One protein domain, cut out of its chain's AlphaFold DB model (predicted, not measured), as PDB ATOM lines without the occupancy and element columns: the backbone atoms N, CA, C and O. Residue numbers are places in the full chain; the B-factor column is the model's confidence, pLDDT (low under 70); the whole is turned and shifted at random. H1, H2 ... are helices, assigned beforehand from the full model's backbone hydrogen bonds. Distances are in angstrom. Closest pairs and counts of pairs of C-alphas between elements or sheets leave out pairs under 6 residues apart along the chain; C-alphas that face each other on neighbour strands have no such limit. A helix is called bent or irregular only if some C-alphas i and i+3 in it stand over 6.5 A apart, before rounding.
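What this domain is: This is residues 27 to 95 of the 98 residues of a protein of Candidatus Hakubanella thermoalkaliphilus (UniProt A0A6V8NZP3). A helical hairpin, the long helix H1 with H2 folding back beside it, and the very short helix H3 packed on both make a triangle of helices; a long link without a named element then leads away to H4, set off at the other end of an elongated shape. H4 comes near the hairpin at the end of H1, and its closest C-alpha pair there is 7.7 A apart. The printed part has 69 residues with four named helices, in the order H1, H2, H3, H4, and no named strand; the class is all helix. The whole is only just compact, close to loose, with a radius of gyration of the C-alphas of 12.9 A, and spans 39 by 21 by 18 A.

Where its parts are: H1, the longest helix, holds residues 27 to 46 and measures 26.5 A from first to last C-alpha; it begins with C-alpha 27 at (9.132, 43.605, 75.723). H1 is neither bent nor irregular, but only just: C-alphas 33 and 36 are 6.3 A apart. H2 holds residues 51 to 63, 18.4 A long, beginning with C-alpha 51 at (6.603, 23.008, 75.105). H3 holds residues 68 to 71, 4.8 A long. H4 holds residues 85 to 94, 14.1 A long, and ends with C-alpha 94 at (34.983, 30.964, 89.051).

How they stand to each other: H1 and H2 form a helical hairpin: they touch, running opposite ways at a shallow tilt of 34.8 degrees, only just short of steep. Their closest C-alphas, those of Ile 32 and Ile 57, are 6.3 A apart. H3 touches H1 at residues 32 to 37 alone, with the closest C-alphas, those of Ser 33 and Phe 68, 5.5 A apart. H3 also touches H2, at residues 57 to 61 alone; the closest C-alphas, those of Cys 61 and Phe 68, are 5.9 A apart. H4 is close to H1 but not clearly touching: the closest C-alphas are those of Leu 46 and Val 85, 7.7 A apart. The lines of H1 and H4 stand at a steep tilt of 60 degrees, opposite ways. H4 is apart from H2 and from H3. Every O i to N i+4 pair is within hydrogen-bond range in H2 and H4, and 13 of 16 are in H1; H3 is too short for such a pair.

The domain as a whole: The two C-alphas farthest apart, those of Ile 63 and Gln 94, are 39.9 A from each other. The links H1 to H2 and H2 to H3 are tight, each of 4 residues, and the link H3 to H4, residues 72 to 84, is long. The printed part has no cut. The mean pLDDT of the printed part is 96.2, and no printed residue is under 70.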
ATOM      1  N   TYR A  27       9.985  44.626  75.108       93.00
ATOM      2  CA  TYR A  27       9.132  43.605  75.723       93.00
ATOM      3  C   TYR A  27       8.894  42.411  74.788       93.00
ATOM      4  O   TYR A  27       8.625  41.307  75.240       93.00
ATOM      5  N   PHE A  28       8.979  42.626  73.475       95.00
ATOM      6  CA  PHE A  28       8.943  41.556  72.489       95.00
ATOM      7  C   PHE A  28      10.355  41.228  72.025       95.00
ATOM      8  O   PHE A  28      10.812  40.095  72.173       95.00
ATOM      9  N   ILE A  29      11.071  42.222  71.490       94.50
ATOM     10  CA  ILE A  29      12.323  41.944  70.787       94.50
ATOM     11  C   ILE A  29      13.419  41.430  71.724       94.50
ATOM     12  O   ILE A  29      14.153  40.533  71.328       94.50
ATOM     13  N   GLU A  30      13.534  41.927  72.957       95.81
ATOM     14  CA  GLU A  30      14.572  41.503  73.909       95.81
ATOM     15  C   GLU A  30      14.111  40.291  74.723       95.81
ATOM     16  O   GLU A  30      14.823  39.286  74.769       95.81
ATOM     17  N   ASP A  31      12.902  40.321  75.290       95.81
ATOM     18  CA  ASP A  31      12.422  39.233  76.155       95.81
ATOM     19  C   ASP A  31      12.264  37.905  75.401       95.81
ATOM     20  O   ASP A  31      12.519  36.833  75.961       95.81
ATOM     21  N   ILE A  32      11.888  37.942  74.118       97.12
ATOM     22  CA  ILE A  32      11.757  36.727  73.310       97.12
ATOM     23  C   ILE A  32      13.133  36.275  72.814       97.12
ATOM     24  O   ILE A  32      13.501  35.116  73.015       97.12
ATOM     25  N   SER A  33      13.914  37.171  72.199       95.38
ATOM     26  CA  SER A  33      15.172  36.791  71.537       95.38
ATOM     27  C   SER A  33      16.337  36.541  72.503       95.38
ATOM     28  O   SER A  33      17.150  35.647  72.258       95.38
ATOM     29  N   ILE A  34      16.427  37.293  73.603       94.94
ATOM     30  CA  ILE A  34      17.493  37.171  74.605       94.94
ATOM     31  C   ILE A  34      17.017  36.348  75.797       94.94
ATOM     32  O   ILE A  34      17.772  35.518  76.291       94.94
ATOM     33  N   GLY A  35      15.775  36.538  76.244       94.75
ATOM     34  CA  GLY A  35      15.204  35.778  77.355       94.75
ATOM     35  C   GLY A  35      14.798  34.366  76.934       94.75
ATOM     36  O   GLY A  35      15.514  33.392  77.177       94.75
ATOM     37  N   CYS A  36      13.634  34.245  76.298       97.12
ATOM     38  CA  CYS A  36      12.994  32.960  76.012       97.12
ATOM     39  C   CYS A  36      13.876  32.043  75.156       97.12
ATOM     40  O   CYS A  36      14.053  30.871  75.489       97.12
ATOM     41  N   VAL A  37      14.472  32.561  74.079       97.75
ATOM     42  CA  VAL A  37      15.323  31.760  73.188       97.75
ATOM     43  C   VAL A  37      16.606  31.296  73.884       97.75
ATOM     44  O   VAL A  37      17.017  30.151  73.676       97.75
ATOM     45  N   ALA A  38      17.226  32.102  74.753       95.94
ATOM     46  CA  ALA A  38      18.394  31.636  75.507       95.94
ATOM     47  C   ALA A  38      18.024  30.478  76.445       95.94
ATOM     48  O   ALA A  38      18.707  29.452  76.449       95.94
ATOM     49  N   TYR A  39      16.911  30.598  77.180       96.25
ATOM     50  CA  TYR A  39      16.401  29.516  78.032       96.25
ATOM     51  C   TYR A  39      16.069  28.254  77.232       96.25
ATOM     52  O   TYR A  39      16.456  27.157  77.636       96.25
ATOM     53  N   TYR A  40      15.411  28.403  76.082       97.94
ATOM     54  CA  TYR A  40      15.117  27.299  75.170       97.94
ATOM     55  C   TYR A  40      16.394  26.567  74.727       97.94
ATOM     56  O   TYR A  40      16.462  25.338  74.787       97.94
ATOM     57  N   ASN A  41      17.445  27.307  74.367       97.12
ATOM     58  CA  ASN A  41      18.730  26.722  73.988       97.12
ATOM     59  C   ASN A  41      19.413  25.978  75.152       97.12
ATOM     60  O   ASN A  41      19.936  24.877  74.955       97.12
ATOM     61  N   PHE A  42      19.390  26.529  76.372       96.81
ATOM     62  CA  PHE A  42      19.901  25.826  77.556       96.81
ATOM     63  C   PHE A  42      19.128  24.536  77.840       96.81
ATOM     64  O   PHE A  42      19.742  23.504  78.116       96.81
ATOM     65  N   ALA A  43      17.799  24.569  77.732       97.00
ATOM     66  CA  ALA A  43      16.960  23.392  77.923       97.00
ATOM     67  C   ALA A  43      17.281  22.295  76.900       97.00
ATOM     68  O   ALA A  43      17.451  21.140  77.289       97.00
ATOM     69  N   GLY A  44      17.490  22.662  75.631       96.19
ATOM     70  CA  GLY A  44      17.951  21.737  74.595       96.19
ATOM     71  C   GLY A  44      19.270  21.045  74.953       96.19
ATOM     72  O   GLY A  44      19.373  19.825  74.841       96.19
ATOM     73  N   LYS A  45      20.256  21.788  75.476       95.56
ATOM     74  CA  LYS A  45      21.531  21.211  75.948       95.56
ATOM     75  C   LYS A  45      21.358  20.261  77.139       95.56
ATOM     76  O   LYS A  45      22.118  19.306  77.272       95.56
ATOM     77  N   LEU A  46      20.373  20.522  77.996       95.75
ATOM     78  CA  LEU A  46      20.033  19.691  79.154       95.75
ATOM     79  C   LEU A  46      19.106  18.510  78.809       95.75
ATOM     80  O   LEU A  46      18.817  17.702  79.687       95.75
ATOM     81  N   GLY A  47      18.622  18.409  77.566       96.31
ATOM     82  CA  GLY A  47      17.620  17.413  77.171       96.31
ATOM     83  C   GLY A  47      16.232  17.653  77.785       96.31
ATOM     84  O   GLY A  47      15.436  16.722  77.881       96.31
ATOM     85  N   ILE A  48      15.939  18.882  78.219       97.75
ATOM     86  CA  ILE A  48      14.664  19.275  78.827       97.75
ATOM     87  C   ILE A  48      13.755  19.870  77.751       97.75
ATOM     88  O   ILE A  48      14.145  20.779  77.019       97.75
ATOM     89  N   GLN A  49      12.515  19.392  77.682       97.19
ATOM     90  CA  GLN A  49      11.502  19.953  76.791       97.19
ATOM     91  C   GLN A  49      10.790  21.140  77.451       97.19
ATOM     92  O   GLN A  49      10.373  21.053  78.605       97.19
ATOM     93  N   LEU A  50      10.590  22.226  76.697       97.38
ATOM     94  CA  LEU A  50       9.867  23.423  77.144       97.38
ATOM     95  C   LEU A  50       8.685  23.748  76.209       97.38
ATOM     96  O   LEU A  50       8.687  24.802  75.572       97.38
ATOM     97  N   PRO A  51       7.652  22.886  76.123       97.44
ATOM     98  CA  PRO A  51       6.603  23.008  75.105       97.44
ATOM     99  C   PRO A  51       5.834  24.335  75.176       97.44
ATOM    100  O   PRO A  51       5.465  24.900  74.147       97.44
ATOM    101  N   ILE A  52       5.623  24.872  76.381       98.19
ATOM    102  CA  ILE A  52       4.913  26.145  76.568       98.19
ATOM    103  C   ILE A  52       5.785  27.331  76.141       98.19
ATOM    104  O   ILE A  52       5.311  28.210  75.429       98.19
ATOM    105  N   MET A  53       7.068  27.338  76.512       97.56
ATOM    106  CA  MET A  53       7.996  28.401  76.112       97.56
ATOM    107  C   MET A  53       8.250  28.383  74.604       97.56
ATOM    108  O   MET A  53       8.226  29.432  73.973       97.56
ATOM    109  N   GLU A  54       8.428  27.202  74.008       98.06
ATOM    110  CA  GLU A  54       8.558  27.063  72.557       98.06
ATOM    111  C   GLU A  54       7.318  27.611  71.838       98.06
ATOM    112  O   GLU A  54       7.443  28.354  70.865       98.06
ATOM    113  N   SER A  55       6.120  27.302  72.346       98.25
ATOM    114  CA  SER A  55       4.867  27.830  71.793       98.25
ATOM    115  C   SER A  55       4.803  29.359  71.880       98.25
ATOM    116  O   SER A  55       4.411  30.005  70.910       98.25
ATOM    117  N   LEU A  56       5.241  29.949  72.998       97.56
ATOM    118  CA  LEU A  56       5.327  31.404  73.158       97.56
ATOM    119  C   LEU A  56       6.315  32.037  72.170       97.56
ATOM    120  O   LEU A  56       5.974  33.036  71.544       97.56
ATOM    121  N   ILE A  57       7.495  31.438  71.974       98.19
ATOM    122  CA  ILE A  57       8.480  31.926  70.995       98.19
ATOM    123  C   ILE A  57       7.886  31.869  69.583       98.19
ATOM    124  O   ILE A  57       7.985  32.844  68.849       98.19
ATOM    125  N   ARG A  58       7.210  30.770  69.210       98.50
ATOM    126  CA  ARG A  58       6.549  30.632  67.897       98.50
ATOM    127  C   ARG A  58       5.487  31.704  67.664       98.50
ATOM    128  O   ARG A  58       5.450  32.279  66.580       98.50
ATOM    129  N   LEU A  59       4.648  31.984  68.662       98.06
ATOM    130  CA  LEU A  59       3.675  33.077  68.584       98.06
ATOM    131  C   LEU A  59       4.377  34.429  68.441       98.06
ATOM    132  O   LEU A  59       3.993  35.221  67.588       98.06
ATOM    133  N   GLY A  60       5.441  34.652  69.213       97.38
ATOM    134  CA  GLY A  60       6.308  35.818  69.093       97.38
ATOM    135  C   GLY A  60       6.841  36.017  67.679       97.38
ATOM    136  O   GLY A  60       6.720  37.107  67.130       97.38
ATOM    137  N   CYS A  61       7.358  34.953  67.058       98.12
ATOM    138  CA  CYS A  61       7.862  35.005  65.690       98.12
ATOM    139  C   CYS A  61       6.795  35.460  64.687       98.12
ATOM    140  O   CYS A  61       7.084  36.239  63.786       98.12
ATOM    141  N   VAL A  62       5.556  34.980  64.847       98.12
ATOM    142  CA  VAL A  62       4.432  35.361  63.980       98.12
ATOM    143  C   VAL A  62       4.018  36.813  64.224       98.12
ATOM    144  O   VAL A  62       3.834  37.552  63.266       98.12
ATOM    145  N   ILE A  63       3.888  37.226  65.487       96.50
ATOM    146  CA  ILE A  63       3.442  38.577  65.870       96.50
ATOM    147  C   ILE A  63       4.444  39.645  65.426       96.50
ATOM    148  O   ILE A  63       4.041  40.706  64.959       96.50
ATOM    149  N   CYS A  64       5.736  39.369  65.586       96.81
ATOM    150  CA  CYS A  64       6.810  40.297  65.242       96.81
ATOM    151  C   CYS A  64       7.329  40.110  63.810       96.81
ATOM    152  O   CYS A  64       8.279  40.786  63.444       96.81
ATOM    153  N   GLU A  65       6.775  39.169  63.037       97.00
ATOM    154  CA  GLU A  65       7.232  38.811  61.682       97.00
ATOM    155  C   GLU A  65       8.749  38.520  61.588       97.00
ATOM    156  O   GLU A  65       9.416  38.855  60.608       97.00
ATOM    157  N   ARG A  66       9.315  37.876  62.618       96.38
ATOM    158  CA  ARG A  66      10.761  37.619  62.765       96.38
ATOM    159  C   ARG A  66      11.041  36.202  63.226       96.38
ATOM    160  O   ARG A  66      10.266  35.625  63.976       96.38
ATOM    161  N   ASP A  67      12.169  35.626  62.820       97.69
ATOM    162  CA  ASP A  67      12.516  34.257  63.213       97.69
ATOM    163  C   ASP A  67      13.452  34.267  64.426       97.69
ATOM    164  O   ASP A  67      14.675  34.152  64.309       97.69
ATOM    165  N   PHE A  68      12.874  34.382  65.623       97.69
ATOM    166  CA  PHE A  68      13.647  34.433  66.864       97.69
ATOM    167  C   PHE A  68      14.434  33.150  67.157       97.69
ATOM    168  O   PHE A  68      15.431  33.215  67.872       97.69
ATOM    169  N   PHE A  69      14.069  32.001  66.576       97.00
ATOM    170  CA  PHE A  69      14.888  30.790  66.701       97.00
ATOM    171  C   PHE A  69      16.232  30.924  65.975       97.00
ATOM    172  O   PHE A  69      17.208  30.299  66.389       97.00
ATOM    173  N   LYS A  70      16.293  31.734  64.910       95.94
ATOM    174  CA  LYS A  70      17.529  32.023  64.170       95.94
ATOM    175  C   LYS A  70      18.252  33.259  64.689       95.94
ATOM    176  O   LYS A  70      19.475  33.261  64.757       95.94
ATOM    177  N   GLU A  71      17.502  34.310  65.007       94.88
ATOM    178  CA  GLU A  71      18.055  35.616  65.377       94.88
ATOM    179  C   GLU A  71      18.420  35.721  66.864       94.88
ATOM    180  O   GLU A  71      19.257  36.543  67.236       94.88
ATOM    181  N   GLY A  72      17.786  34.914  67.721       95.38
ATOM    182  CA  GLY A  72      17.954  34.986  69.168       95.38
ATOM    183  C   GLY A  72      19.295  34.463  69.679       95.38
ATOM    184  O   GLY A  72      20.126  33.921  68.948       95.38
ATOM    185  N   ARG A  73      19.511  34.632  70.986       96.75
ATOM    186  CA  ARG A  73      20.790  34.342  71.637       96.75
ATOM    187  C   ARG A  73      21.052  32.836  71.709       96.75
ATOM    188  O   ARG A  73      20.404  32.117  72.470       96.75
ATOM    189  N   THR A  74      22.051  32.363  70.964       96.81
ATOM    190  CA  THR A  74      22.421  30.937  70.921       96.81
ATOM    191  C   THR A  74      23.563  30.592  71.880       96.81
ATOM    192  O   THR A  74      24.361  31.446  72.273       96.81
ATOM    193  N   LEU A  75      23.699  29.304  72.225       96.56
ATOM    194  CA  LEU A  75      24.852  28.802  72.992       96.56
ATOM    195  C   LEU A  75      26.178  29.010  72.261       96.56
ATOM    196  O   LEU A  75      27.200  29.206  72.908       96.56
ATOM    197  N   GLU A  76      26.166  29.006  70.931       96.44
ATOM    198  CA  GLU A  76      27.349  29.275  70.112       96.44
ATOM    199  C   GLU A  76      27.829  30.714  70.290       96.44
ATOM    200  O   GLU A  76      28.987  30.944  70.628       96.44
ATOM    201  N   GLN A  77      26.916  31.684  70.191       95.56
ATOM    202  CA  GLN A  77      27.239  33.095  70.406       95.56
ATOM    203  C   GLN A  77      27.661  33.398  71.856       95.56
ATOM    204  O   GLN A  77      28.336  34.398  72.111       95.56
ATOM    205  N   MET A  78      27.244  32.564  72.814       94.06
ATOM    206  CA  MET A  78      27.687  32.620  74.212       94.06
ATOM    207  C   MET A  78      29.013  31.881  74.461       94.06
ATOM    208  O   MET A  78      29.564  31.992  75.551       94.06
ATOM    209  N   GLY A  79      29.532  31.126  73.489       94.31
ATOM    210  CA  GLY A  79      30.708  30.271  73.673       94.31
ATOM    211  C   GLY A  79      30.452  29.039  74.555       94.31
ATOM    212  O   GLY A  79      31.384  28.438  75.074       94.31
ATOM    213  N   LEU A  80      29.199  28.640  74.753       95.31
ATOM    214  CA  LEU A  80      28.811  27.559  75.669       95.31
ATOM    215  C   LEU A  80      28.398  26.268  74.940       95.31
ATOM    216  O   LEU A  80      28.004  25.291  75.579       95.31
ATOM    217  N   LYS A  81      28.445  26.257  73.600       95.38
ATOM    218  CA  LYS A  81      27.996  25.130  72.767       95.38
ATOM    219  C   LYS A  81      28.760  23.844  73.086       95.38
ATOM    220  O   LYS A  81      28.125  22.842  73.418       95.38
ATOM    221  N   ASP A  82      30.089  23.916  73.073       95.00
ATOM    222  CA  ASP A  82      30.974  22.742  73.075       95.00
ATOM    223  C   ASP A  82      31.489  22.334  74.465       95.00
ATOM    224  O   ASP A  82      32.230  21.367  74.585       95.00
ATOM    225  N   ILE A  83      31.065  23.028  75.523       93.88
ATOM    226  CA  ILE A  83      31.425  22.702  76.911       93.88
ATOM    227  C   ILE A  83      30.259  22.024  77.634       93.88
ATOM    228  O   ILE A  83      29.095  22.249  77.311       93.88
ATOM    229  N   SER A  84      30.536  21.172  78.608       94.69
ATOM    230  CA  SER A  84      29.551  20.501  79.458       94.69
ATOM    231  C   SER A  84      28.819  21.471  80.389       94.69
ATOM    232  O   SER A  84      29.249  22.594  80.650       94.69
ATOM    233  N   VAL A  85      27.693  21.022  80.945       93.50
ATOM    234  CA  VAL A  85      26.929  21.790  81.943       93.50
ATOM    235  C   VAL A  85      27.781  22.073  83.183       93.50
ATOM    236  O   VAL A  85      27.707  23.155  83.758       93.50
ATOM    237  N   GLN A  86      28.621  21.121  83.583       94.38
ATOM    238  CA  GLN A  86      29.529  21.247  84.716       94.38
ATOM    239  C   GLN A  86      30.595  22.318  84.459       94.38
ATOM    240  O   GLN A  86      30.871  23.116  85.355       94.38
ATOM    241  N   GLU A  87      31.143  22.381  83.244       95.06
ATOM    242  CA  GLU A  87      32.080  23.432  82.824       95.06
ATOM    243  C   GLU A  87      31.397  24.802  82.761       95.06
ATOM    244  O   GLU A  87      31.950  25.769  83.276       95.06
ATOM    245  N   ILE A  88      30.160  24.892  82.251       94.56
ATOM    246  CA  ILE A  88      29.371  26.140  82.292       94.56
ATOM    247  C   ILE A  88      29.205  26.617  83.740       94.56
ATOM    248  O   ILE A  88      29.468  27.777  84.056       94.56
ATOM    249  N   MET A  89      28.789  25.722  84.640       94.69
ATOM    250  CA  MET A  89      28.576  26.058  86.050       94.69
ATOM    251  C   MET A  89      29.872  26.463  86.756       94.69
ATOM    252  O   MET A  89      29.844  27.335  87.625       94.69
ATOM    253  N   ARG A  90      31.001  25.843  86.397       95.19
ATOM    254  CA  ARG A  90      32.325  26.238  86.885       95.19
ATOM    255  C   ARG A  90      32.684  27.634  86.390       95.19
ATOM    256  O   ARG A  90      32.977  28.493  87.216       95.19
ATOM    257  N   TYR A  91      32.568  27.871  85.085       94.94
ATOM    258  CA  TYR A  91      32.892  29.145  84.452       94.94
ATOM    259  C   TYR A  91      32.108  30.308  85.069       94.94
ATOM    260  O   TYR A  91      32.697  31.311  85.457       94.94
ATOM    261  N   VAL A  92      30.796  30.150  85.272       94.44
ATOM    262  CA  VAL A  92      29.953  31.190  85.892       94.44
ATOM    263  C   VAL A  92      30.348  31.478  87.348       94.44
ATOM    264  O   VAL A  92      30.205  32.606  87.810       94.44
ATOM    265  N   ARG A  93      30.835  30.476  88.093       95.94
ATOM    266  CA  ARG A  93      31.201  30.626  89.513       95.94
ATOM    267  C   ARG A  93      32.621  31.133  89.732       95.94
ATOM    268  O   ARG A  93      32.866  31.785  90.740       95.94
ATOM    269  N   GLN A  94      33.545  30.766  88.850       95.94
ATOM    270  CA  GLN A  94      34.983  30.964  89.051       95.94
ATOM    271  C   GLN A  94      35.591  31.954  88.052       95.94
ATOM    272  O   GLN A  94      36.654  32.496  88.318       95.94
ATOM    273  N   GLY A  95      34.927  32.225  86.925       93.06
ATOM    274  CA  GLY A  95      35.436  33.101  85.864       93.06
ATOM    275  C   GLY A  95      36.531  32.475  84.992       93.06
ATOM    276  O   GLY A  95      37.017  33.127  84.072       93.06
TER     277      GLY A  95